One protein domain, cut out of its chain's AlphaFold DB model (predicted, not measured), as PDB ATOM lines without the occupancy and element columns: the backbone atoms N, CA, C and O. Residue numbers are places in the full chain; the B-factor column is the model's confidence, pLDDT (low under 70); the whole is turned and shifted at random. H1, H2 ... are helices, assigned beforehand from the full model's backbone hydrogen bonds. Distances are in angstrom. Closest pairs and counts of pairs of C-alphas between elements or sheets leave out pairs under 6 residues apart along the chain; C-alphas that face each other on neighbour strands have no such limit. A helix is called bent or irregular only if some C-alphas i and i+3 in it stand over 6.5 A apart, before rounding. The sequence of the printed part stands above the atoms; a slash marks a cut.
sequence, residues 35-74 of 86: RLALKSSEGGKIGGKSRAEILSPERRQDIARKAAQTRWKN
ATOM      1  N   ARG A  35     -20.054  11.337  53.018       83.25
ATOM      2  CA  ARG A  35     -19.524  12.028  54.207       83.25
ATOM      3  C   ARG A  35     -19.589  11.154  55.470       83.25
ATOM      4  O   ARG A  35     -18.684  11.191  56.297       83.25
ATOM      5  N   LEU A  36     -20.630  10.326  55.587       84.62
ATOM      6  CA  LEU A  36     -20.770   9.323  56.647       84.62
ATOM      7  C   LEU A  36     -19.701   8.228  56.554       84.62
ATOM      8  O   LEU A  36     -19.079   7.911  57.562       84.62
ATOM      9  N   ALA A  37     -19.459   7.679  55.361       84.94
ATOM     10  CA  ALA A  37     -18.437   6.652  55.155       84.94
ATOM     11  C   ALA A  37     -17.031   7.165  55.504       84.94
ATOM     12  O   ALA A  37     -16.259   6.451  56.144       84.94
ATOM     13  N   LEU A  38     -16.728   8.417  55.146       85.94
ATOM     14  CA  LEU A  38     -15.478   9.085  55.518       85.94
ATOM     15  C   LEU A  38     -15.344   9.205  57.043       85.94
ATOM     16  O   LEU A  38     -14.387   8.684  57.615       85.94
ATOM     17  N   LYS A  39     -16.356   9.774  57.711       87.88
ATOM     18  CA  LYS A  39     -16.373   9.951  59.173       87.88
ATOM     19  C   LYS A  39     -16.230   8.623  59.929       87.88
ATOM     20  O   LYS A  39     -15.488   8.531  60.905       87.88
ATOM     21  N   SER A  40     -16.922   7.572  59.484       86.81
ATOM     22  CA  SER A  40     -16.812   6.238  60.085       86.81
ATOM     23  C   SER A  40     -15.426   5.620  59.885       86.81
ATOM     24  O   SER A  40     -14.918   4.961  60.794       86.81
ATOM     25  N   SER A  41     -14.795   5.838  58.728       90.19
ATOM     26  CA  SER A  41     -13.435   5.357  58.460       90.19
ATOM     27  C   SER A  41     -12.409   6.027  59.375       90.19
ATOM     28  O   SER A  41     -11.582   5.341  59.976       90.19
ATOM     29  N   GLU A  42     -12.490   7.348  59.530       91.88
ATOM     30  CA  GLU A  42     -11.609   8.120  60.413       91.88
ATOM     31  C   GLU A  42     -11.706   7.643  61.865       91.88
ATOM     32  O   GLU A  42     -10.690   7.291  62.470       91.88
ATOM     33  N   GLY A  43     -12.927   7.514  62.395       93.00
ATOM     34  CA  GLY A  43     -13.146   6.976  63.741       93.00
ATOM     35  C   GLY A  43     -12.626   5.541  63.900       93.00
ATOM     36  O   GLY A  43     -12.041   5.198  64.928       93.00
ATOM     37  N   GLY A  44     -12.770   4.707  62.865       93.38
ATOM     38  CA  GLY A  44     -12.251   3.338  62.845       93.38
ATOM     39  C   GLY A  44     -10.726   3.265  62.938       93.38
ATOM     40  O   GLY A  44     -10.204   2.442  63.694       93.38
ATOM     41  N   LYS A  45     -10.008   4.145  62.227       94.69
ATOM     42  CA  LYS A  45      -8.536   4.227  62.268       94.69
ATOM     43  C   LYS A  45      -8.039   4.618  63.659       94.69
ATOM     44  O   LYS A  45      -7.141   3.967  64.191       94.69
ATOM     45  N   ILE A  46      -8.667   5.625  64.266       95.31
ATOM     46  CA  ILE A  46      -8.318   6.106  65.611       95.31
ATOM     47  C   ILE A  46      -8.600   5.018  66.654       95.31
ATOM     48  O   ILE A  46      -7.711   4.620  67.407       95.31
ATOM     49  N   GLY A  47      -9.820   4.472  66.661       94.06
ATOM     50  CA  GLY A  47     -10.218   3.454  67.633       94.06
ATOM     51  C   GLY A  47      -9.451   2.139  67.479       94.06
ATOM     52  O   GLY A  47      -9.154   1.477  68.471       94.06
ATOM     53  N   GLY A  48      -9.109   1.749  66.248       92.88
ATOM     54  CA  GLY A  48      -8.289   0.568  65.975       92.88
ATOM     55  C   GLY A  48      -6.884   0.688  66.560       92.88
ATOM     56  O   GLY A  48      -6.442  -0.227  67.254       92.88
ATOM     57  N   LYS A  49      -6.226   1.832  66.335       93.19
ATOM     58  CA  LYS A  49      -4.897   2.122  66.883       93.19
ATOM     59  C   LYS A  49      -4.908   2.133  68.413       93.19
ATOM     60  O   LYS A  49      -4.137   1.403  69.024       93.19
ATOM     61  N   SER A  50      -5.848   2.861  69.018       93.62
ATOM     62  CA  SER A  50      -5.974   2.937  70.480       93.62
ATOM     63  C   SER A  50      -6.181   1.559  71.123       93.62
ATOM     64  O   SER A  50      -5.511   1.218  72.097       93.62
ATOM     65  N   ARG A  51      -7.039   0.703  70.545       91.50
ATOM     66  CA  ARG A  51      -7.200  -0.676  71.037       91.50
ATOM     67  C   ARG A  51      -5.903  -1.477  70.936       91.50
ATOM     68  O   ARG A  51      -5.590  -2.220  71.859       91.50
ATOM     69  N   ALA A  52      -5.164  -1.349  69.836       89.44
ATOM     70  CA  ALA A  52      -3.917  -2.084  69.641       89.44
ATOM     71  C   ALA A  52      -2.827  -1.690  70.653       89.44
ATOM     72  O   ALA A  52      -2.086  -2.573  71.084       89.44
ATOM     73  N   GLU A  53      -2.760  -0.413  71.038       91.75
ATOM     74  CA  GLU A  53      -1.800   0.117  72.020       91.75
ATOM     75  C   GLU A  53      -2.082  -0.373  73.447       91.75
ATOM     76  O   GLU A  53      -1.154  -0.709  74.175       91.75
ATOM     77  N   ILE A  54      -3.356  -0.469  73.841       94.75
ATOM     78  CA  ILE A  54      -3.756  -0.877  75.203       94.75
ATOM     79  C   ILE A  54      -3.684  -2.407  75.393       94.75
ATOM     80  O   ILE A  54      -3.545  -2.907  76.510       94.75
ATOM     81  N   LEU A  55      -3.794  -3.183  74.311       92.94
ATOM     82  CA  LEU A  55      -3.831  -4.647  74.362       92.94
ATOM     83  C   LEU A  55      -2.440  -5.265  74.552       92.94
ATOM     84  O   LEU A  55      -1.604  -5.216  73.646       92.94
ATOM     85  N   SER A  56      -2.244  -5.956  75.682       94.62
ATOM     86  CA  SER A  56      -1.044  -6.763  75.923       94.62
ATOM     87  C   SER A  56      -0.934  -7.943  74.937       94.62
ATOM     88  O   SER A  56      -1.952  -8.405  74.399       94.62
ATOM     89  N   PRO A  57       0.282  -8.473  74.698       91.75
ATOM     90  CA  PRO A  57       0.489  -9.622  73.815       91.75
ATOM     91  C   PRO A  57      -0.345 -10.848  74.207       91.75
ATOM     92  O   PRO A  57      -0.969 -11.460  73.343       91.75
ATOM     93  N   GLU A  58      -0.425 -11.162  75.501       93.88
ATOM     94  CA  GLU A  58      -1.204 -12.293  76.025       93.88
ATOM     95  C   GLU A  58      -2.699 -12.126  75.750       93.88
ATOM     96  O   GLU A  58      -3.346 -13.002  75.177       93.88
ATOM     97  N   ARG A  59      -3.248 -10.944  76.056       94.44
ATOM     98  CA  ARG A  59      -4.662 -10.647  75.796       94.44
ATOM     99  C   ARG A  59      -4.990 -10.703  74.309       94.44
ATOM    100  O   ARG A  59      -6.065 -11.168  73.928       94.44
ATOM    101  N   ARG A  60      -4.064 -10.271  73.452       93.38
ATOM    102  CA  ARG A  60      -4.204 -10.374  71.995       93.38
ATOM    103  C   ARG A  60      -4.245 -11.836  71.536       93.38
ATOM    104  O   ARG A  60      -5.076 -12.173  70.693       93.38
ATOM    105  N   GLN A  61      -3.401 -12.698  72.106       94.44
ATOM    106  CA  GLN A  61      -3.399 -14.139  71.826       94.44
ATOM    107  C   GLN A  61      -4.699 -14.816  72.275       94.44
ATOM    108  O   GLN A  61      -5.275 -15.596  71.516       94.44
ATOM    109  N   ASP A  62      -5.209 -14.480  73.460       95.75
ATOM    110  CA  ASP A  62      -6.468 -15.032  73.972       95.75
ATOM    111  C   ASP A  62      -7.662 -14.673  73.081       95.75
ATOM    112  O   ASP A  62      -8.484 -15.534  72.754       95.75
ATOM    113  N   ILE A  63      -7.737 -13.415  72.631       94.88
ATOM    114  CA  ILE A  63      -8.770 -12.961  71.690       94.88
ATOM    115  C   ILE A  63      -8.670 -13.735  70.372       94.88
ATOM    116  O   ILE A  63      -9.694 -14.189  69.856       94.88
ATOM    117  N   ALA A  64      -7.458 -13.927  69.842       93.56
ATOM    118  CA  ALA A  64      -7.242 -14.681  68.610       93.56
ATOM    119  C   ALA A  64      -7.670 -16.151  68.751       93.56
ATOM    120  O   ALA A  64      -8.385 -16.670  67.890       93.56
ATOM    121  N   ARG A  65      -7.307 -16.806  69.863       95.25
ATOM    122  CA  ARG A  65      -7.706 -18.188  70.167       95.25
ATOM    123  C   ARG A  65      -9.228 -18.317  70.243       95.25
ATOM    124  O   ARG A  65      -9.799 -19.195  69.597       95.25
ATOM    125  N   LYS A  66      -9.890 -17.408  70.967       94.88
ATOM    126  CA  LYS A  66     -11.355 -17.369  71.081       94.88
ATOM    127  C   LYS A  66     -12.023 -17.162  69.718       94.88
ATOM    128  O   LYS A  66     -12.961 -17.880  69.383       94.88
ATOM    129  N   ALA A  67     -11.517 -16.231  68.908       93.94
ATOM    130  CA  ALA A  67     -12.042 -15.965  67.570       93.94
ATOM    131  C   ALA A  67     -11.918 -17.186  66.643       93.94
ATOM    132  O   ALA A  67     -12.865 -17.513  65.925       93.94
ATOM    133  N   ALA A  68     -10.782 -17.890  66.689       93.56
ATOM    134  CA  ALA A  68     -10.579 -19.123  65.935       93.56
ATOM    135  C   ALA A  68     -11.577 -20.209  66.363       93.56
ATOM    136  O   ALA A  68     -12.262 -20.769  65.511       93.56
ATOM    137  N   GLN A  69     -11.729 -20.454  67.668       93.25
ATOM    138  CA  GLN A  69     -12.701 -21.421  68.189       93.25
ATOM    139  C   GLN A  69     -14.126 -21.119  67.707       93.25
ATOM    140  O   GLN A  69     -14.811 -22.020  67.231       93.25
ATOM    141  N   THR A  70     -14.570 -19.858  67.769       93.50
ATOM    142  CA  THR A  70     -15.900 -19.463  67.277       93.50
ATOM    143  C   THR A  70     -16.046 -19.685  65.773       93.50
ATOM    144  O   THR A  70     -17.062 -20.215  65.328       93.50
ATOM    145  N   ARG A  71     -15.030 -19.317  64.982       90.50
ATOM    146  CA  ARG A  71     -15.041 -19.519  63.529       90.50
ATOM    147  C   ARG A  71     -15.186 -20.998  63.174       90.50
ATOM    148  O   ARG A  71     -16.008 -21.325  62.327       90.50
ATOM    149  N   TRP A  72     -14.408 -21.868  63.812       89.06
ATOM    150  CA  TRP A  72     -14.386 -23.295  63.492       89.06
ATOM    151  C   TRP A  72     -15.587 -24.055  64.060       89.06
ATOM    152  O   TRP A  72     -16.105 -24.940  63.385       89.06
ATOM    153  N   LYS A  73     -16.115 -23.657  65.227       84.44
ATOM    154  CA  LYS A  73     -17.362 -24.217  65.780       84.44
ATOM    155  C   LYS A  73     -18.552 -24.033  64.832       84.44
ATOM    156  O   LYS A  73     -19.400 -24.910  64.748       84.44
ATOM    157  N   ASN A  74     -18.585 -22.925  64.092       69.12
ATOM    158  CA  ASN A  74     -19.659 -22.616  63.145       69.12
ATOM    159  C   ASN A  74     -19.419 -23.182  61.730       69.12
ATOM    160  O   ASN A  74     -20.263 -22.991  60.861       69.12
TER     161      ASN A  74
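This is residues 35 to 74 of the 86 residues of the protein "Histone H1" of Mesorhizobium sp. SARCC-RB16n (UniProt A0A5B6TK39). What shape does the backbone make? H1, the longest helix, is one arm of an open V; H2 is the other, and a tight link of two residues makes the corner between them. The two arms diverge from this corner, with no third part to fill the space between them. What is it made of, and how large is it? The printed part has 40 residues with two named helices, H1 then H2, and no named strand; the class is all helix. It is extended, with a radius of gyration of the C-alphas of 13.9 A, and flat, spanning 38 by 27 by 5 A.

Where does the longest helix run? H1 holds residues 35 to 54, from C-alpha 35 at (-19.524, 12.028, 54.207) to C-alpha 54 at (-3.756, -0.877, 75.203), a length of 29.3 A. Where is the other helix? H2 holds residues 57 to 73 and is 24.4 A long, ending with C-alpha 73 at (-17.362, -24.217, 65.780).

Do the helices touch? H1 and H2 are apart, with no C-alpha of the one within 8 A of the other. Which stretches stand free? Residues 35 to 51 of H1 do, and so do residues 53 to 59 and 61 to 74. Are the backbones helical throughout? In H1 and H2 every O i to N i+4 pair is within hydrogen-bond range, and neither helix is bent.

How far does it reach? The two C-alphas farthest apart, those of Arg 35 and Lys 73, are 38.1 A apart. Is anything cut or uncertain? The printed part has no cut and no long link. Its mean pLDDT is 91.3, and one residue, Asn 74, is under 70.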